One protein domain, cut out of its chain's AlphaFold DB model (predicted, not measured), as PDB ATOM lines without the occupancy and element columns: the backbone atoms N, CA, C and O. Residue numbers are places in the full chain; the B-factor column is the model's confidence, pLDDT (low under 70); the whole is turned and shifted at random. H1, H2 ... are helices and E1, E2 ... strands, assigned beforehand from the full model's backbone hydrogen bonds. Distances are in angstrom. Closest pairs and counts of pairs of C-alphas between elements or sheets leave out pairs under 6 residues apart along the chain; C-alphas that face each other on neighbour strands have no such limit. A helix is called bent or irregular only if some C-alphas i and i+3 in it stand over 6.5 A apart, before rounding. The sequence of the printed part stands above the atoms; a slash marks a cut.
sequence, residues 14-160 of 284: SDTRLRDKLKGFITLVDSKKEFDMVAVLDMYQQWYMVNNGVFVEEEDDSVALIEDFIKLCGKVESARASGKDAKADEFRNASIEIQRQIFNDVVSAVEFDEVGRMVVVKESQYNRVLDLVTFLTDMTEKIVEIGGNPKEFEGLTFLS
ATOM      1  N   SER A  14     219.164 259.043 187.982       43.62
ATOM      2  CA  SER A  14     219.078 258.310 189.254       43.62
ATOM      3  C   SER A  14     219.509 256.855 189.075       43.62
ATOM      4  O   SER A  14     220.474 256.412 189.693       43.62
ATOM      5  N   ASP A  15     218.844 256.140 188.172       51.72
ATOM      6  CA  ASP A  15     218.809 254.673 188.164       51.72
ATOM      7  C   ASP A  15     220.170 254.070 187.774       51.72
ATOM      8  O   ASP A  15     220.655 253.122 188.389       51.72
ATOM      9  N   THR A  16     220.888 254.718 186.848       56.03
ATOM     10  CA  THR A  16     222.278 254.355 186.513       56.03
ATOM     11  C   THR A  16     223.215 254.406 187.723       56.03
ATOM     12  O   THR A  16     224.138 253.596 187.806       56.03
ATOM     13  N   ARG A  17     222.977 255.296 188.700       66.12
ATOM     14  CA  ARG A  17     223.825 255.400 189.900       66.12
ATOM     15  C   ARG A  17     223.689 254.185 190.803       66.12
ATOM     16  O   ARG A  17     224.682 253.815 191.421       66.12
ATOM     17  N   LEU A  18     222.504 253.579 190.897       73.00
ATOM     18  CA  LEU A  18     222.305 252.366 191.691       73.00
ATOM     19  C   LEU A  18     223.049 251.194 191.043       73.00
ATOM     20  O   LEU A  18     223.951 250.623 191.658       73.00
ATOM     21  N   ARG A  19     222.754 250.917 189.766       72.25
ATOM     22  CA  ARG A  19     223.400 249.863 188.967       72.25
ATOM     23  C   ARG A  19     224.927 249.934 189.000       72.25
ATOM     24  O   ARG A  19     225.588 248.926 189.251       72.25
ATOM     25  N   ASP A  20     225.500 251.110 188.752       78.31
ATOM     26  CA  ASP A  20     226.955 251.259 188.658       78.31
ATOM     27  C   ASP A  20     227.634 251.212 190.036       78.31
ATOM     28  O   ASP A  20     228.731 250.661 190.160       78.31
ATOM     29  N   LYS A  21     226.966 251.678 191.104       79.94
ATOM     30  CA  LYS A  21     227.437 251.467 192.483       79.94
ATOM     31  C   LYS A  21     227.435 249.986 192.864       79.94
ATOM     32  O   LYS A  21     228.426 249.522 193.428       79.94
ATOM     33  N   LEU A  22     226.361 249.252 192.559       82.00
ATOM     34  CA  LEU A  22     226.225 247.820 192.862       82.00
ATOM     35  C   LEU A  22     227.302 246.989 192.139       82.00
ATOM     36  O   LEU A  22     227.982 246.180 192.768       82.00
ATOM     37  N   LYS A  23     227.575 247.278 190.860       82.44
ATOM     38  CA  LYS A  23     228.733 246.715 190.133       82.44
ATOM     39  C   LYS A  23     230.073 247.074 190.780       82.44
ATOM     40  O   LYS A  23     230.981 246.242 190.828       82.44
ATOM     41  N   GLY A  24     230.200 248.292 191.307       84.50
ATOM     42  CA  GLY A  24     231.353 248.712 192.104       84.50
ATOM     43  C   GLY A  24     231.548 247.863 193.366       84.50
ATOM     44  O   GLY A  24     232.686 247.542 193.702       84.50
ATOM     45  N   PHE A  25     230.465 247.432 194.025       87.44
ATOM     46  CA  PHE A  25     230.545 246.504 195.158       87.44
ATOM     47  C   PHE A  25     230.999 245.101 194.730       87.44
ATOM     48  O   PHE A  25     231.933 244.569 195.323       87.44
ATOM     49  N   ILE A  26     230.438 244.537 193.653       84.81
ATOM     50  CA  ILE A  26     230.886 243.237 193.107       84.81
ATOM     51  C   ILE A  26     232.377 243.282 192.732       84.81
ATOM     52  O   ILE A  26     233.125 242.356 193.034       84.81
ATOM     53  N   THR A  27     232.838 244.392 192.148       85.50
ATOM     54  CA  THR A  27     234.261 244.621 191.834       85.50
ATOM     55  C   THR A  27     235.129 244.683 193.101       85.50
ATOM     56  O   THR A  27     236.259 244.191 193.112       85.50
ATOM     57  N   LEU A  28     234.612 245.251 194.196       85.06
ATOM     58  CA  LEU A  28     235.302 245.285 195.488       85.06
ATOM     59  C   LEU A  28     235.402 243.880 196.111       85.06
ATOM     60  O   LEU A  28     236.451 243.534 196.655       85.06
ATOM     61  N   VAL A  29     234.355 243.059 195.991       84.62
ATOM     62  CA  VAL A  29     234.350 241.644 196.413       84.62
ATOM     63  C   VAL A  29     235.356 240.827 195.596       84.62
ATOM     64  O   VAL A  29     236.217 240.173 196.177       84.62
ATOM     65  N   ASP A  30     235.330 240.936 194.264       82.69
ATOM     66  CA  ASP A  30     236.282 240.267 193.361       82.69
ATOM     67  C   ASP A  30     237.748 240.586 193.714       82.69
ATOM     68  O   ASP A  30     238.615 239.709 193.706       82.69
ATOM     69  N   SER A  31     238.019 241.827 194.138       82.56
ATOM     70  CA  SER A  31     239.366 242.259 194.527       82.56
ATOM     71  C   SER A  31     239.964 241.510 195.730       82.56
ATOM     72  O   SER A  31     241.190 241.497 195.872       82.56
ATOM     73  N   LYS A  32     239.136 240.868 196.574       75.44
ATOM     74  CA  LYS A  32     239.584 240.101 197.750       75.44
ATOM     75  C   LYS A  32     240.237 238.767 197.403       75.44
ATOM     76  O   LYS A  32     241.196 238.400 198.071       75.44
ATOM     77  N   LYS A  33     239.744 238.067 196.372       70.75
ATOM     78  CA  LYS A  33     240.215 236.735 195.916       70.75
ATOM     79  C   LYS A  33     240.151 235.593 196.944       70.75
ATOM     80  O   LYS A  33     240.654 234.508 196.669       70.75
ATOM     81  N   GLU A  34     239.523 235.822 198.089       69.75
ATOM     82  CA  GLU A  34     239.285 234.842 199.148       69.75
ATOM     83  C   GLU A  34     237.789 234.857 199.484       69.75
ATOM     84  O   GLU A  34     237.157 235.917 199.462       69.75
ATOM     85  N   PHE A  35     237.218 233.682 199.753       72.81
ATOM     86  CA  PHE A  35     235.813 233.530 200.124       72.81
ATOM     87  C   PHE A  35     235.665 233.586 201.650       72.81
ATOM     88  O   PHE A  35     236.170 232.712 202.351       72.81
ATOM     89  N   ASP A  36     234.999 234.636 202.131       83.25
ATOM     90  CA  ASP A  36     234.600 234.856 203.525       83.25
ATOM     91  C   ASP A  36     233.349 235.750 203.511       83.25
ATOM     92  O   ASP A  36     233.425 236.946 203.198       83.25
ATOM     93  N   MET A  37     232.178 235.188 203.817       84.44
ATOM     94  CA  MET A  37     230.929 235.954 203.790       84.44
ATOM     95  C   MET A  37     230.782 236.952 204.948       84.44
ATOM     96  O   MET A  37     229.976 237.878 204.838       84.44
ATOM     97  N   VAL A  38     231.551 236.814 206.034       84.44
ATOM     98  CA  VAL A  38     231.590 237.805 207.122       84.44
ATOM     99  C   VAL A  38     232.331 239.047 206.634       84.44
ATOM    100  O   VAL A  38     231.801 240.153 206.733       84.44
ATOM    101  N   ALA A  39     233.491 238.866 205.999       85.00
ATOM    102  CA  ALA A  39     234.220 239.963 205.367       85.00
ATOM    103  C   ALA A  39     233.388 240.655 204.269       85.00
ATOM    104  O   ALA A  39     233.408 241.881 204.173       85.00
ATOM    105  N   VAL A  40     232.620 239.901 203.471       85.62
ATOM    106  CA  VAL A  40     231.694 240.468 202.470       85.62
ATOM    107  C   VAL A  40     230.569 241.286 203.121       85.62
ATOM    108  O   VAL A  40     230.228 242.346 202.597       85.62
ATOM    109  N   LEU A  41     230.014 240.852 204.259       87.75
ATOM    110  CA  LEU A  41     228.987 241.609 204.986       87.75
ATOM    111  C   LEU A  41     229.542 242.911 205.580       87.75
ATOM    112  O   LEU A  41     228.956 243.973 205.364       87.75
ATOM    113  N   ASP A  42     230.702 242.856 206.238       86.62
ATOM    114  CA  ASP A  42     231.397 244.044 206.755       86.62
ATOM    115  C   ASP A  42     231.720 245.037 205.624       86.62
ATOM    116  O   ASP A  42     231.536 246.250 205.763       86.62
ATOM    117  N   MET A  43     232.166 244.528 204.470       86.69
ATOM    118  CA  MET A  43     232.407 245.335 203.272       86.69
ATOM    119  C   MET A  43     231.124 245.954 202.722       86.69
ATOM    120  O   MET A  43     231.165 247.109 202.300       86.69
ATOM    121  N   TYR A  44     230.002 245.226 202.714       86.75
ATOM    122  CA  TYR A  44     228.713 245.761 202.273       86.75
ATOM    123  C   TYR A  44     228.254 246.900 203.183       86.75
ATOM    124  O   TYR A  44     227.920 247.974 202.690       86.75
ATOM    125  N   GLN A  45     228.314 246.713 204.504       85.44
ATOM    126  CA  GLN A  45     227.928 247.741 205.472       85.44
ATOM    127  C   GLN A  45     228.816 248.996 205.351       85.44
ATOM    128  O   GLN A  45     228.301 250.114 205.292       85.44
ATOM    129  N   GLN A  46     230.139 248.837 205.211       84.25
ATOM    130  CA  GLN A  46     231.063 249.959 204.974       84.25
ATOM    131  C   GLN A  46     230.794 250.670 203.638       84.25
ATOM    132  O   GLN A  46     230.735 251.901 203.584       84.25
ATOM    133  N   TRP A  47     230.598 249.908 202.559       85.81
ATOM    134  CA  TRP A  47     230.242 250.441 201.244       85.81
ATOM    135  C   TRP A  47     228.908 251.193 201.296       85.81
ATOM    136  O   TRP A  47     228.810 252.282 200.729       85.81
ATOM    137  N   TYR A  48     227.913 250.671 202.015       81.00
ATOM    138  CA  TYR A  48     226.598 251.288 202.167       81.00
ATOM    139  C   TYR A  48     226.693 252.606 202.935       81.00
ATOM    140  O   TYR A  48     226.208 253.620 202.442       81.00
ATOM    141  N   MET A  49     227.419 252.657 204.058       80.00
ATOM    142  CA  MET A  49     227.650 253.906 204.803       80.00
ATOM    143  C   MET A  49     228.267 255.019 203.936       80.00
ATOM    144  O   MET A  49     227.898 256.183 204.082       80.00
ATOM    145  N   VAL A  50     229.164 254.673 203.006       79.81
ATOM    146  CA  VAL A  50     229.758 255.621 202.042       79.81
ATOM    147  C   VAL A  50     228.783 255.997 200.914       79.81
ATOM    148  O   VAL A  50     228.865 257.093 200.359       79.81
ATOM    149  N   ASN A  51     227.851 255.109 200.557       73.44
ATOM    150  CA  ASN A  51     226.978 255.258 199.392       73.44
ATOM    151  C   ASN A  51     225.533 255.684 199.689       73.44
ATOM    152  O   ASN A  51     224.831 256.019 198.730       73.44
ATOM    153  N   ASN A  52     225.139 255.727 200.966       68.19
ATOM    154  CA  ASN A  52     223.782 255.947 201.478       68.19
ATOM    155  C   ASN A  52     223.059 257.151 200.841       68.19
ATOM    156  O   ASN A  52     221.890 257.059 200.507       68.19
ATOM    157  N   GLY A  53     223.765 258.244 200.523       59.19
ATOM    158  CA  GLY A  53     223.210 259.421 199.823       59.19
ATOM    159  C   GLY A  53     222.749 259.214 198.362       59.19
ATOM    160  O   GLY A  53     222.675 260.182 197.611       59.19
ATOM    161  N   VAL A  54     222.512 257.971 197.933       59.12
ATOM    162  CA  VAL A  54     221.810 257.588 196.688       59.12
ATOM    163  C   VAL A  54     220.624 256.641 196.966       59.12
ATOM    164  O   VAL A  54     219.778 256.473 196.097       59.12
ATOM    165  N   PHE A  55     220.520 256.097 198.180       57.84
ATOM    166  CA  PHE A  55     219.408 255.292 198.698       57.84
ATOM    167  C   PHE A  55     218.422 256.212 199.445       57.84
ATOM    168  O   PHE A  55     218.286 256.154 200.666       57.84
ATOM    169  N   VAL A  56     217.849 257.191 198.727       49.50
ATOM    170  CA  VAL A  56     217.035 258.270 199.321       49.50
ATOM    171  C   VAL A  56     215.895 258.692 198.383       49.50
ATOM    172  O   VAL A  56     216.074 259.574 197.547       49.50
ATOM    173  N   GLU A  57     214.733 258.052 198.499       48.47
ATOM    174  CA  GLU A  57     213.539 258.588 199.187       48.47
ATOM    175  C   GLU A  57     212.512 257.444 199.357       48.47
ATOM    176  O   GLU A  57     212.454 256.554 198.517       48.47
ATOM    177  N   GLU A  58     211.745 257.471 200.456       44.69
ATOM    178  CA  GLU A  58     210.767 256.446 200.896       44.69
ATOM    179  C   GLU A  58     211.326 255.013 201.123       44.69
ATOM    180  O   GLU A  58     211.570 254.252 200.195       44.69
ATOM    181  N   GLU A  59     211.510 254.674 202.411       50.31
ATOM    182  CA  GLU A  59     211.700 253.333 203.019       50.31
ATOM    183  C   GLU A  59     212.346 252.254 202.111       50.31
ATOM    184  O   GLU A  59     211.689 251.471 201.427       50.31
ATOM    185  N   ASP A  60     213.687 252.219 202.100       60.12
ATOM    186  CA  ASP A  60     214.459 251.487 201.089       60.12
ATOM    187  C   ASP A  60     214.647 249.983 201.393       60.12
ATOM    188  O   ASP A  60     215.749 249.503 201.669       60.12
ATOM    189  N   ASP A  61     213.555 249.221 201.297       65.12
ATOM    190  CA  ASP A  61     213.519 247.756 201.474       65.12
ATOM    191  C   ASP A  61     214.538 246.998 200.594       65.12
ATOM    192  O   ASP A  61     215.004 245.913 200.950       65.12
ATOM    193  N   SER A  62     214.968 247.583 199.467       67.25
ATOM    194  CA  SER A  62     216.021 247.007 198.616       67.25
ATOM    195  C   SER A  62     217.399 246.954 199.291       67.25
ATOM    196  O   SER A  62     218.212 246.099 198.939       67.25
ATOM    197  N   VAL A  63     217.671 247.804 200.287       70.50
ATOM    198  CA  VAL A  63     218.880 247.713 201.126       70.50
ATOM    199  C   VAL A  63     218.785 246.504 202.059       70.50
ATOM    200  O   VAL A  63     219.724 245.707 202.137       70.50
ATOM    201  N   ALA A  64     217.638 246.333 202.724       78.44
ATOM    202  CA  ALA A  64     217.392 245.201 203.616       78.44
ATOM    203  C   ALA A  64     217.495 243.864 202.862       78.44
ATOM    204  O   ALA A  64     218.163 242.946 203.335       78.44
ATOM    205  N   LEU A  65     216.938 243.793 201.646       82.69
ATOM    206  CA  LEU A  65     217.019 242.625 200.764       82.69
ATOM    207  C   LEU A  65     218.458 242.222 200.410       82.69
ATOM    208  O   LEU A  65     218.776 241.030 200.412       82.69
ATOM    209  N   ILE A  66     219.350 243.184 200.142       83.81
ATOM    210  CA  ILE A  66     220.770 242.883 199.894       83.81
ATOM    211  C   ILE A  66     221.444 242.374 201.168       83.81
ATOM    212  O   ILE A  66     222.171 241.378 201.125       83.81
ATOM    213  N   GLU A  67     221.218 243.032 202.306       86.06
ATOM    214  CA  GLU A  67     221.863 242.631 203.554       86.06
ATOM    215  C   GLU A  67     221.398 241.235 204.006       86.06
ATOM    216  O   GLU A  67     222.215 240.418 204.429       86.06
ATOM    217  N   ASP A  68     220.107 240.924 203.874       87.25
ATOM    218  CA  ASP A  68     219.543 239.620 204.231       87.25
ATOM    219  C   ASP A  68     219.948 238.504 203.257       87.25
ATOM    220  O   ASP A  68     220.216 237.384 203.705       87.25
ATOM    221  N   PHE A  69     220.141 238.804 201.968       86.12
ATOM    222  CA  PHE A  69     220.797 237.891 201.026       86.12
ATOM    223  C   PHE A  69     222.246 237.568 201.432       86.12
ATOM    224  O   PHE A  69     222.637 236.396 201.471       86.12
ATOM    225  N   ILE A  70     223.047 238.581 201.780       86.00
ATOM    226  CA  ILE A  70     224.447 238.388 202.192       86.00
ATOM    227  C   ILE A  70     224.513 237.599 203.513       86.00
ATOM    228  O   ILE A  70     225.272 236.630 203.616       86.00
ATOM    229  N   LYS A  71     223.658 237.926 204.495       87.50
ATOM    230  CA  LYS A  71     223.500 237.149 205.742       87.50
ATOM    231  C   LYS A  71     223.093 235.699 205.460       87.50
ATOM    232  O   LYS A  71     223.593 234.795 206.128       87.50
ATOM    233  N   LEU A  72     222.196 235.450 204.504       84.94
ATOM    234  CA  LEU A  72     221.777 234.098 204.118       84.94
ATOM    235  C   LEU A  72     222.950 233.292 203.540       84.94
ATOM    236  O   LEU A  72     223.193 232.174 203.993       84.94
ATOM    237  N   CYS A  73     223.736 233.881 202.639       80.25
ATOM    238  CA  CYS A  73     224.947 233.254 202.103       80.25
ATOM    239  C   CYS A  73     225.962 232.913 203.217       80.25
ATOM    240  O   CYS A  73     226.480 231.796 203.262       80.25
ATOM    241  N   GLY A  74     226.177 233.815 204.184       81.94
ATOM    242  CA  GLY A  74     227.042 233.557 205.346       81.94
ATOM    243  C   GLY A  74     226.514 232.495 206.322       81.94
ATOM    244  O   GLY A  74     227.301 231.754 206.919       81.94
ATOM    245  N   LYS A  75     225.189 232.337 206.453       82.94
ATOM    246  CA  LYS A  75     224.583 231.214 207.196       82.94
ATOM    247  C   LYS A  75     224.829 229.871 206.501       82.94
ATOM    248  O   LYS A  75     225.124 228.896 207.195       82.94
ATOM    249  N   VAL A  76     224.732 229.820 205.168       78.12
ATOM    250  CA  VAL A  76     225.025 228.621 204.357       78.12
ATOM    251  C   VAL A  76     226.489 228.205 204.536       78.12
ATOM    252  O   VAL A  76     226.758 227.062 204.911       78.12
ATOM    253  N   GLU A  77     227.427 229.146 204.394       76.75
ATOM    254  CA  GLU A  77     228.856 228.914 204.649       76.75
ATOM    255  C   GLU A  77     229.118 228.413 206.082       76.75
ATOM    256  O   GLU A  77     229.796 227.403 206.286       76.75
ATOM    257  N   SER A  78     228.523 229.056 207.089       77.12
ATOM    258  CA  SER A  78     228.699 228.676 208.501       77.12
ATOM    259  C   SER A  78     228.140 227.282 208.828       77.12
ATOM    260  O   SER A  78     228.681 226.560 209.676       77.12
ATOM    261  N   ALA A  79     227.054 226.867 208.168       74.25
ATOM    262  CA  ALA A  79     226.500 225.523 208.315       74.25
ATOM    263  C   ALA A  79     227.399 224.460 207.667       74.25
ATOM    264  O   ALA A  79     227.636 223.418 208.283       74.25
ATOM    265  N   ARG A  80     227.975 224.754 206.493       66.94
ATOM    266  CA  ARG A  80     228.996 223.921 205.836       66.94
ATOM    267  C   ARG A  80     230.233 223.750 206.722       66.94
ATOM    268  O   ARG A  80     230.629 222.623 207.004       66.94
ATOM    269  N   ALA A  81     230.789 224.849 207.236       68.19
ATOM    270  CA  ALA A  81     231.966 224.844 208.113       68.19
ATOM    271  C   ALA A  81     231.754 224.068 209.432       68.19
ATOM    272  O   ALA A  81     232.719 223.633 210.057       68.19
ATOM    273  N   SER A  82     230.497 223.868 209.846       72.94
ATOM    274  CA  SER A  82     230.125 223.078 211.028       72.94
ATOM    275  C   SER A  82     229.489 221.711 210.717       72.94
ATOM    276  O   SER A  82     229.080 221.024 211.654       72.94
ATOM    277  N   GLY A  83     229.431 221.298 209.443       63.59
ATOM    278  CA  GLY A  83     228.936 219.985 209.008       63.59
ATOM    279  C   GLY A  83     227.442 219.742 209.263       63.59
ATOM    280  O   GLY A  83     227.067 218.644 209.671       63.59
ATOM    281  N   LYS A  84     226.592 220.768 209.109       60.88
ATOM    282  CA  LYS A  84     225.168 220.730 209.494       60.88
ATOM    283  C   LYS A  84     224.209 220.818 208.305       60.88
ATOM    284  O   LYS A  84     223.618 221.868 208.059       60.88
ATOM    285  N   ASP A  85     223.950 219.677 207.672       59.16
ATOM    286  CA  ASP A  85     222.964 219.538 206.583       59.16
ATOM    287  C   ASP A  85     221.523 219.897 207.012       59.16
ATOM    288  O   ASP A  85     220.700 220.316 206.199       59.16
ATOM    289  N   ALA A  86     221.216 219.790 208.311       55.31
ATOM    290  CA  ALA A  86     219.890 219.988 208.913       55.31
ATOM    291  C   ALA A  86     219.346 221.442 208.890       55.31
ATOM    292  O   ALA A  86     218.469 221.782 209.681       55.31
ATOM    293  N   LYS A  87     219.874 222.307 208.014       67.56
ATOM    294  CA  LYS A  87     219.423 223.694 207.793       67.56
ATOM    295  C   LYS A  87     218.933 223.978 206.365       67.56
ATOM    296  O   LYS A  87     218.525 225.103 206.097       67.56
ATOM    297  N   ALA A  88     218.920 222.991 205.464       66.06
ATOM    298  CA  ALA A  88     218.485 223.187 204.076       66.06
ATOM    299  C   ALA A  88     217.103 223.869 203.957       66.06
ATOM    300  O   ALA A  88     216.952 224.820 203.192       66.06
ATOM    301  N   ASP A  89     216.123 223.462 204.773       66.94
ATOM    302  CA  ASP A  89     214.782 224.066 204.791       66.94
ATOM    303  C   ASP A  89     214.749 225.490 205.366       66.94
ATOM    304  O   ASP A  89     213.991 226.330 204.891       66.94
ATOM    305  N   GLU A  90     215.601 225.800 206.349       73.75
ATOM    306  CA  GLU A  90     215.751 227.163 206.881       73.75
ATOM    307  C   GLU A  90     216.267 228.114 205.792       73.75
ATOM    308  O   GLU A  90     215.790 229.242 205.670       73.75
ATOM    309  N   PHE A  91     217.209 227.643 204.972       74.62
ATOM    310  CA  PHE A  91     217.793 228.427 203.886       74.62
ATOM    311  C   PHE A  91     216.851 228.558 202.684       74.62
ATOM    312  O   PHE A  91     216.725 229.655 202.142       74.62
ATOM    313  N   ARG A  92     216.125 227.486 202.330       71.62
ATOM    314  CA  ARG A  92     215.046 227.509 201.328       71.62
ATOM    315  C   ARG A  92     213.948 228.504 201.709       71.62
ATOM    316  O   ARG A  92     213.567 229.342 200.903       71.62
ATOM    317  N   ASN A  93     213.464 228.458 202.948       74.19
ATOM    318  CA  ASN A  93     212.387 229.346 203.386       74.19
ATOM    319  C   ASN A  93     212.839 230.816 203.438       74.19
ATOM    320  O   ASN A  93     212.064 231.705 203.090       74.19
ATOM    321  N   ALA A  94     214.097 231.077 203.811       77.12
ATOM    322  CA  ALA A  94     214.672 232.420 203.775       77.12
ATOM    323  C   ALA A  94     214.857 232.956 202.342       77.12
ATOM    324  O   ALA A  94     214.595 234.133 202.103       77.12
ATOM    325  N   SER A  95     215.265 232.120 201.376       74.56
ATOM    326  CA  SER A  95     215.390 232.563 199.981       74.56
ATOM    327  C   SER A  95     214.025 232.839 199.341       74.56
ATOM    328  O   SER A  95     213.902 233.820 198.607       74.56
ATOM    329  N   ILE A  96     212.996 232.038 199.648       74.38
ATOM    330  CA  ILE A  96     211.610 232.251 199.185       74.38
ATOM    331  C   ILE A  96     211.048 233.588 199.689       74.38
ATOM    332  O   ILE A  96     210.339 234.270 198.953       74.38
ATOM    333  N   GLU A  97     211.371 234.000 200.917       78.44
ATOM    334  CA  GLU A  97     210.909 235.286 201.452       78.44
ATOM    335  C   GLU A  97     211.567 236.486 200.742       78.44
ATOM    336  O   GLU A  97     210.875 237.443 200.397       78.44
ATOM    337  N   ILE A  98     212.859 236.392 200.401       79.44
ATOM    338  CA  ILE A  98     213.556 237.385 199.555       79.44
ATOM    339  C   ILE A  98     212.878 237.494 198.174       79.44
ATOM    340  O   ILE A  98     212.607 238.598 197.704       79.44
ATOM    341  N   GLN A  99     212.534 236.362 197.544       75.12
ATOM    342  CA  GLN A  99     211.797 236.344 196.268       75.12
ATOM    343  C   GLN A  99     210.405 236.977 196.400       75.12
ATOM    344  O   GLN A  99     210.003 237.751 195.539       75.12
ATOM    345  N   ARG A 100     209.681 236.687 197.489       77.88
ATOM    346  CA  ARG A 100     208.338 237.221 197.761       77.88
ATOM    347  C   ARG A 100     208.333 238.736 197.923       77.88
ATOM    348  O   ARG A 100     207.437 239.399 197.411       77.88
ATOM    349  N   GLN A 101     209.333 239.284 198.601       81.19
ATOM    350  CA  GLN A 101     209.486 240.728 198.757       81.19
ATOM    351  C   GLN A 101     209.837 241.396 197.420       81.19
ATOM    352  O   GLN A 101     209.187 242.371 197.053       81.19
ATOM    353  N   ILE A 102     210.747 240.808 196.634       79.81
ATOM    354  CA  ILE A 102     211.052 241.246 195.260       79.81
ATOM    355  C   ILE A 102     209.797 241.229 194.368       79.81
ATOM    356  O   ILE A 102     209.543 242.205 193.666       79.81
ATOM    357  N   PHE A 103     208.986 240.169 194.425       76.69
ATOM    358  CA  PHE A 103     207.719 240.057 193.690       76.69
ATOM    359  C   PHE A 103     206.720 241.148 194.106       76.69
ATOM    360  O   PHE A 103     206.188 241.853 193.252       76.69
ATOM    361  N   ASN A 104     206.512 241.378 195.409       80.31
ATOM    362  CA  ASN A 104     205.644 242.461 195.900       80.31
ATOM    363  C   ASN A 104     206.075 243.845 195.368       80.31
ATOM    364  O   ASN A 104     205.236 244.691 195.036       80.31
ATOM    365  N   ASP A 105     207.384 244.067 195.248       80.38
ATOM    366  CA  ASP A 105     207.983 245.290 194.713       80.38
ATOM    367  C   ASP A 105     207.740 245.433 193.187       80.38
ATOM    368  O   ASP A 105     207.475 246.534 192.703       80.38
ATOM    369  N   VAL A 106     207.711 244.324 192.430       77.38
ATOM    370  CA  VAL A 106     207.272 244.294 191.015       77.38
ATOM    371  C   VAL A 106     205.773 244.548 190.887       77.38
ATOM    372  O   VAL A 106     205.366 245.440 190.139       77.38
ATOM    373  N   VAL A 107     204.949 243.778 191.605       76.00
ATOM    374  CA  VAL A 107     203.479 243.848 191.551       76.00
ATOM    375  C   VAL A 107     202.989 245.251 191.895       76.00
ATOM    376  O   VAL A 107     202.097 245.769 191.232       76.00
ATOM    377  N   SER A 108     203.603 245.909 192.881       82.56
ATOM    378  CA  SER A 108     203.241 247.278 193.263       82.56
ATOM    379  C   SER A 108     203.781 248.370 192.323       82.56
ATOM    380  O   SER A 108     203.452 249.542 192.526       82.56
ATOM    381  N   ALA A 109     204.566 248.017 191.297       75.50
ATOM    382  CA  ALA A 109     205.109 248.927 190.283       75.50
ATOM    383  C   ALA A 109     204.456 248.797 188.889       75.50
ATOM    384  O   ALA A 109     204.721 249.635 188.014       75.50
ATOM    385  N   VAL A 110     203.597 247.791 188.676       69.88
ATOM    386  CA  VAL A 110     202.912 247.523 187.400       69.88
ATOM    387  C   VAL A 110     201.388 247.504 187.543       69.88
ATOM    388  O   VAL A 110     200.837 247.025 188.527       69.88
ATOM    389  N   GLU A 111     200.699 247.989 186.515       74.56
ATOM    390  CA  GLU A 111     199.249 247.865 186.338       74.56
ATOM    391  C   GLU A 111     198.942 247.197 184.990       74.56
ATOM    392  O   GLU A 111     199.830 246.997 184.154       74.56
ATOM    393  N   PHE A 112     197.671 246.866 184.754       64.12
ATOM    394  CA  PHE A 112     197.218 246.237 183.514       64.12
ATOM    395  C   PHE A 112     196.084 247.039 182.876       64.12
ATOM    396  O   PHE A 112     195.092 247.347 183.536       64.12
ATOM    397  N   ASP A 113     196.236 247.389 181.592       58.47
ATOM    398  CA  ASP A 113     195.210 248.138 180.855       58.47
ATOM    399  C   ASP A 113     193.956 247.279 180.577       58.47
ATOM    400  O   ASP A 113     193.962 246.057 180.736       58.47
ATOM    401  N   GLU A 114     192.856 247.905 180.144       55.62
ATOM    402  CA  GLU A 114     191.563 247.228 179.905       55.62
ATOM    403  C   GLU A 114     191.651 246.048 178.910       55.62
ATOM    404  O   GLU A 114     190.796 245.157 178.904       55.62
ATOM    405  N   VAL A 115     192.700 246.005 178.076       52.66
ATOM    406  CA  VAL A 115     192.961 244.914 177.125       52.66
ATOM    407  C   VAL A 115     194.048 243.936 177.596       52.66
ATOM    408  O   VAL A 115     194.330 242.972 176.888       52.66
ATOM    409  N   GLY A 116     194.582 244.108 178.808       48.75
ATOM    410  CA  GLY A 116     195.536 243.214 179.470       48.75
ATOM    411  C   GLY A 116     197.003 243.429 179.090       48.75
ATOM    412  O   GLY A 116     197.793 242.491 179.176       48.75
ATOM    413  N   ARG A 117     197.403 244.629 178.648       54.12
ATOM    414  CA  ARG A 117     198.833 244.966 178.522       54.12
ATOM    415  C   ARG A 117     199.392 245.397 179.867       54.12
ATOM    416  O   ARG A 117     198.748 246.170 180.571       54.12
ATOM    417  N   MET A 118     200.620 244.981 180.163       62.84
ATOM    418  CA  MET A 118     201.374 245.517 181.291       62.84
ATOM    419  C   MET A 118     201.764 246.977 181.034       62.84
ATOM    420  O   MET A 118     202.362 247.305 180.003       62.84
ATOM    421  N   VAL A 119     201.462 247.832 182.006       63.25
ATOM    422  CA  VAL A 119     201.883 249.229 182.079       63.25
ATOM    423  C   VAL A 119     202.764 249.373 183.313       63.25
ATOM    424  O   VAL A 119     202.328 249.094 184.425       63.25
ATOM    425  N   VAL A 120     204.010 249.813 183.136       68.69
ATOM    426  CA  VAL A 120     204.879 250.127 184.279       68.69
ATOM    427  C   VAL A 120     204.487 251.512 184.791       68.69
ATOM    428  O   VAL A 120     204.784 252.516 184.143       68.69
ATOM    429  N   VAL A 121     203.791 251.567 185.927       78.25
ATOM    430  CA  VAL A 121     203.262 252.819 186.497       78.25
ATOM    431  C   VAL A 121     204.248 253.509 187.436       78.25
ATOM    432  O   VAL A 121     204.215 254.732 187.564       78.25
ATOM    433  N   LYS A 122     205.189 252.758 188.020       77.69
ATOM    434  CA  LYS A 122     206.309 253.291 188.809       77.69
ATOM    435  C   LYS A 122     207.643 252.882 188.183       77.69
ATOM    436  O   LYS A 122     208.300 251.947 188.633       77.69
ATOM    437  N   GLU A 123     208.049 253.594 187.133       68.81
ATOM    438  CA  GLU A 123     209.248 253.254 186.344       68.81
ATOM    439  C   GLU A 123     210.531 253.181 187.200       68.81
ATOM    440  O   GLU A 123     211.331 252.272 186.998       68.81
ATOM    441  N   SER A 124     210.673 254.050 188.211       72.44
ATOM    442  CA  SER A 124     211.790 254.018 189.176       72.44
ATOM    443  C   SER A 124     211.797 252.747 190.045       72.44
ATOM    444  O   SER A 124     212.806 252.049 190.085       72.44
ATOM    445  N   GLN A 125     210.669 252.378 190.677       76.94
ATOM    446  CA  GLN A 125     210.585 251.158 191.502       76.94
ATOM    447  C   GLN A 125     210.850 249.907 190.647       76.94
ATOM    448  O   GLN A 125     211.638 249.049 191.033       76.94
ATOM    449  N   TYR A 126     210.288 249.841 189.436       75.06
ATOM    450  CA  TYR A 126     210.528 248.730 188.510       75.06
ATOM    451  C   TYR A 126     212.007 248.624 188.081       75.06
ATOM    452  O   TYR A 126     212.559 247.524 188.017       75.06
ATOM    453  N   ASN A 127     212.683 249.757 187.849       72.62
ATOM    454  CA  ASN A 127     214.124 249.788 187.585       72.62
ATOM    455  C   ASN A 127     214.953 249.373 188.810       72.62
ATOM    456  O   ASN A 127     215.865 248.559 188.653       72.62
ATOM    457  N   ARG A 128     214.608 249.853 190.018       76.38
ATOM    458  CA  ARG A 128     215.237 249.448 191.291       76.38
ATOM    459  C   ARG A 128     215.219 247.930 191.442       76.38
ATOM    460  O   ARG A 128     216.258 247.338 191.722       76.38
ATOM    461  N   VAL A 129     214.074 247.295 191.175       77.19
ATOM    462  CA  VAL A 129     213.944 245.835 191.253       77.19
ATOM    463  C   VAL A 129     214.784 245.124 190.197       77.19
ATOM    464  O   VAL A 129     215.491 244.180 190.536       77.19
ATOM    465  N   LEU A 130     214.764 245.561 188.932       73.62
ATOM    466  CA  LEU A 130     215.593 244.936 187.893       73.62
ATOM    467  C   LEU A 130     217.097 245.062 188.189       73.62
ATOM    468  O   LEU A 130     217.849 244.124 187.910       73.62
ATOM    469  N   ASP A 131     217.537 246.176 188.776       75.38
ATOM    470  CA  ASP A 131     218.925 246.388 189.193       75.38
ATOM    471  C   ASP A 131     219.305 245.534 190.406       75.38
ATOM    472  O   ASP A 131     220.353 244.888 190.382       75.38
ATOM    473  N   LEU A 132     218.436 245.463 191.419       78.56
ATOM    474  CA  LEU A 132     218.586 244.583 192.580       78.56
ATOM    475  C   LEU A 132     218.675 243.112 192.150       78.56
ATOM    476  O   LEU A 132     219.622 242.416 192.501       78.56
ATOM    477  N   VAL A 133     217.724 242.645 191.343       75.25
ATOM    478  CA  VAL A 133     217.654 241.267 190.839       75.25
ATOM    479  C   VAL A 133     218.873 240.906 189.986       75.25
ATOM    480  O   VAL A 133     219.383 239.788 190.089       75.25
ATOM    481  N   THR A 134     219.371 241.847 189.176       73.88
ATOM    482  CA  THR A 134     220.624 241.665 188.428       73.88
ATOM    483  C   THR A 134     221.801 241.547 189.394       73.88
ATOM    484  O   THR A 134     222.509 240.549 189.358       73.88
ATOM    485  N   PHE A 135     221.951 242.486 190.333       78.69
ATOM    486  CA  PHE A 135     223.019 242.461 191.335       78.69
ATOM    487  C   PHE A 135     223.034 241.173 192.173       78.69
ATOM    488  O   PHE A 135     224.096 240.592 192.366       78.69
ATOM    489  N   LEU A 136     221.879 240.698 192.652       78.31
ATOM    490  CA  LEU A 136     221.782 239.463 193.435       78.31
ATOM    491  C   LEU A 136     222.153 238.224 192.599       78.31
ATOM    492  O   LEU A 136     222.755 237.286 193.124       78.31
ATOM    493  N   THR A 137     221.856 238.234 191.293       73.88
ATOM    494  CA  THR A 137     222.295 237.188 190.354       73.88
ATOM    495  C   THR A 137     223.815 237.241 190.168       73.88
ATOM    496  O   THR A 137     224.498 236.272 190.498       73.88
ATOM    497  N   ASP A 138     224.353 238.389 189.742       76.50
ATOM    498  CA  ASP A 138     225.786 238.618 189.507       76.50
ATOM    499  C   ASP A 138     226.631 238.321 190.770       76.50
ATOM    500  O   ASP A 138     227.729 237.768 190.693       76.50
ATOM    501  N   MET A 139     226.114 238.657 191.958       79.38
ATOM    502  CA  MET A 139     226.761 238.395 193.248       79.38
ATOM    503  C   MET A 139     226.706 236.910 193.638       79.38
ATOM    504  O   MET A 139     227.676 236.398 194.195       79.38
ATOM    505  N   THR A 140     225.624 236.192 193.311       75.88
ATOM    506  CA  THR A 140     225.552 234.726 193.483       75.88
ATOM    507  C   THR A 140     226.574 234.025 192.585       75.88
ATOM    508  O   THR A 140     227.281 233.126 193.041       75.88
ATOM    509  N   GLU A 141     226.712 234.465 191.330       73.88
ATOM    510  CA  GLU A 141     227.744 233.962 190.415       73.88
ATOM    511  C   GLU A 141     229.154 234.267 190.951       73.88
ATOM    512  O   GLU A 141     229.975 233.355 191.064       73.88
ATOM    513  N   LYS A 142     229.413 235.506 191.398       77.44
ATOM    514  CA  LYS A 142     230.705 235.904 191.983       77.44
ATOM    515  C   LYS A 142     231.079 235.083 193.221       77.44
ATOM    516  O   LYS A 142     232.231 234.677 193.346       77.44
ATOM    517  N   ILE A 143     230.122 234.807 194.110       74.00
ATOM    518  CA  ILE A 143     230.306 233.950 195.293       74.00
ATOM    519  C   ILE A 143     230.776 232.543 194.895       74.00
ATOM    520  O   ILE A 143     231.699 232.001 195.506       74.00
ATOM    521  N   VAL A 144     230.180 231.960 193.852       73.00
ATOM    522  CA  VAL A 144     230.578 230.643 193.337       73.00
ATOM    523  C   VAL A 144     231.964 230.693 192.679       73.00
ATOM    524  O   VAL A 144     232.775 229.800 192.913       73.00
ATOM    525  N   GLU A 145     232.284 231.746 191.920       73.62
ATOM    526  CA  GLU A 145     233.607 231.907 191.293       73.62
ATOM    527  C   GLU A 145     234.764 231.992 192.303       73.62
ATOM    528  O   GLU A 145     235.825 231.414 192.058       73.62
ATOM    529  N   ILE A 146     234.587 232.693 193.432       72.44
ATOM    530  CA  ILE A 146     235.671 232.919 194.412       72.44
ATOM    531  C   ILE A 146     235.856 231.783 195.434       72.44
ATOM    532  O   ILE A 146     236.810 231.825 196.210       72.44
ATOM    533  N   GLY A 147     234.989 230.760 195.443       65.88
ATOM    534  CA  GLY A 147     235.161 229.572 196.296       65.88
ATOM    535  C   GLY A 147     233.883 228.898 196.813       65.88
ATOM    536  O   GLY A 147     233.969 227.824 197.422       65.88
ATOM    537  N   GLY A 148     232.704 229.483 196.581       67.00
ATOM    538  CA  GLY A 148     231.418 228.869 196.921       67.00
ATOM    539  C   GLY A 148     231.173 227.578 196.130       67.00
ATOM    540  O   GLY A 148     231.377 227.523 194.921       67.00
ATOM    541  N   ASN A 149     230.724 226.509 196.792       65.38
ATOM    542  CA  ASN A 149     230.431 225.241 196.115       65.38
ATOM    543  C   ASN A 149     229.117 225.357 195.317       65.38
ATOM    544  O   ASN A 149     228.070 225.537 195.947       65.38
ATOM    545  N   PRO A 150     229.108 225.159 193.981       59.09
ATOM    546  CA  PRO A 150     227.890 225.252 193.174       59.09
ATOM    547  C   PRO A 150     226.711 224.442 193.729       59.09
ATOM    548  O   PRO A 150     225.584 224.904 193.646       59.09
ATOM    549  N   LYS A 151     226.971 223.281 194.351       57.91
ATOM    550  CA  LYS A 151     225.941 222.376 194.897       57.91
ATOM    551  C   LYS A 151     225.372 222.771 196.256       57.91
ATOM    552  O   LYS A 151     224.345 222.254 196.673       57.91
ATOM    553  N   GLU A 152     226.040 223.670 196.964       58.16
ATOM    554  CA  GLU A 152     225.509 224.270 198.193       58.16
ATOM    555  C   GLU A 152     224.655 225.495 197.816       58.16
ATOM    556  O   GLU A 152     223.564 225.691 198.349       58.16
ATOM    557  N   PHE A 153     225.077 226.228 196.777       55.81
ATOM    558  CA  PHE A 153     224.307 227.297 196.134       55.81
ATOM    559  C   PHE A 153     223.240 226.785 195.133       55.81
ATOM    560  O   PHE A 153     222.438 227.574 194.640       55.81
ATOM    561  N   GLU A 154     223.111 225.470 194.912       48.62
ATOM    562  CA  GLU A 154     221.903 224.844 194.335       48.62
ATOM    563  C   GLU A 154     220.688 225.097 195.257       48.62
ATOM    564  O   GLU A 154     219.606 225.415 194.775       48.62
ATOM    565  N   GLY A 155     220.873 225.127 196.584       46.00
ATOM    566  CA  GLY A 155     219.834 225.560 197.538       46.00
ATOM    567  C   GLY A 155     219.502 227.063 197.492       46.00
ATOM    568  O   GLY A 155     218.498 227.491 198.057       46.00
ATOM    569  N   LEU A 156     220.324 227.859 196.800       47.72
ATOM    570  CA  LEU A 156     220.107 229.282 196.509       47.72
ATOM    571  C   LEU A 156     219.880 229.536 195.009       47.72
ATOM    572  O   LEU A 156     219.794 230.684 194.583       47.72
ATOM    573  N   THR A 157     219.715 228.484 194.200       48.16
ATOM    574  CA  THR A 157     219.421 228.611 192.765       48.16
ATOM    575  C   THR A 157     218.014 229.163 192.520       48.16
ATOM    576  O   THR A 157     217.807 229.800 191.499       48.16
ATOM    577  N   PHE A 158     217.131 229.129 193.527       48.94
ATOM    578  CA  PHE A 158     215.899 229.928 193.565       48.94
ATOM    579  C   PHE A 158     216.129 231.456 193.434       48.94
ATOM    580  O   PHE A 158     215.207 232.201 193.120       48.94
ATOM    581  N   LEU A 159     217.350 231.948 193.690       51.78
ATOM    582  CA  LEU A 159     217.737 233.348 193.470       51.78
ATOM    583  C   LEU A 159     218.398 233.557 192.093       51.78
ATOM    584  O   LEU A 159     218.242 234.612 191.473       51.78
ATOM    585  N   SER A 160     219.103 232.553 191.561       48.44
ATOM    586  CA  SER A 160     219.643 232.629 190.200       48.44
ATOM    587  C   SER A 160     218.509 232.481 189.190       48.44
ATOM    588  O   SER A 160     217.864 231.442 189.128       48.44
TER     589      SER A 160
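This is residues 14 to 160 of the 284 residues of an uncharacterized protein of Candidatus Collierbacteria bacterium GW2011_GWB2_44_22 (UniProt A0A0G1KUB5). Five long helices run side by side in an up-and-down bundle, H2, H3 and H4 in one layer and H1 and H5 in a second beside it, with H5 touching H1, H3 and H4. A small strand hairpin, E1 and E2, lies at one end of the long axis between H4 and H5, and short H6 packs on H4. The printed part has 147 residues, with six named helices and two named strands in the order H1, H2, H3, H4, E1, E2, H5, H6; the sheet E1 - E2 is antiparallel and the class is mostly helix. It is compact, with a radius of gyration of the C-alphas of 16.4 A, and elongated, spanning 54 by 34 by 24 A.

H1, residues 15 to 30, and H2, residues 37 to 54, form a helical hairpin at a shallow tilt of 26 degrees, with Val 29 and Val 40 as closest C-alphas, 6.7 A apart. H2 touches H3, residues 61 to 81, with residues 37 to 44 alone; the closest C-alphas, of Met 37 and Gly 74, are 4.8 A apart. H3 and H4, residues 85 to 107, form a helical hairpin at a shallow tilt of 14 degrees, with the C-alphas of Leu 65 and Ile 98 closest at 6.4 A. E1, residues 110 to 112, and E2, residues 118 to 120, form an antiparallel hairpin, with N 111 and O 119 2.9 A apart, within hydrogen-bond range. H5, residues 123 to 146, touches H1 the same way at a shallow tilt of 10 degrees, with the C-alphas of Arg 19 and Asp 131 closest at 5.7 A. H4 touches H5 with residues 102 to 106 alone, opposite ways; the C-alphas of Val 106 and Tyr 126 are closest at 6.0 A. H6, residues 153 to 156, touches H4, with the C-alphas of Arg 92 and Gly 155 closest at 6.4 A. Every O i to N i+4 pair is within hydrogen-bond range in H1, H3 and H5, but 12 of 14 in H2 and 17 of 19 in H4; H6 is too short for such a pair.

H1 begins at C-alpha 15, (218.809, 254.673, 188.164), and is 23.2 A long. H2, 24.5 A, has a kink of 42 degrees near residue 48 and is irregular, with C-alphas 50 and 53 7.9 A apart. H3 is 30.2 A long. H4, 34.6 A, is irregular, with C-alphas 86 and 89 7.7 A apart. E1 and E2 have three residues each. H5, 34.3 A, begins at C-alpha 123, (209.248, 253.254, 186.344). H6 ends at C-alpha 156, (220.107, 229.282, 196.509).

The C-alphas farthest apart, of Ser 82 and Glu 114, are 55.1 A apart. The printed part has no cut and no long link. Its mean pLDDT is 72.1; 50 residues are under 70, among them 52 to 62, 112 to 120 and 147 to 160.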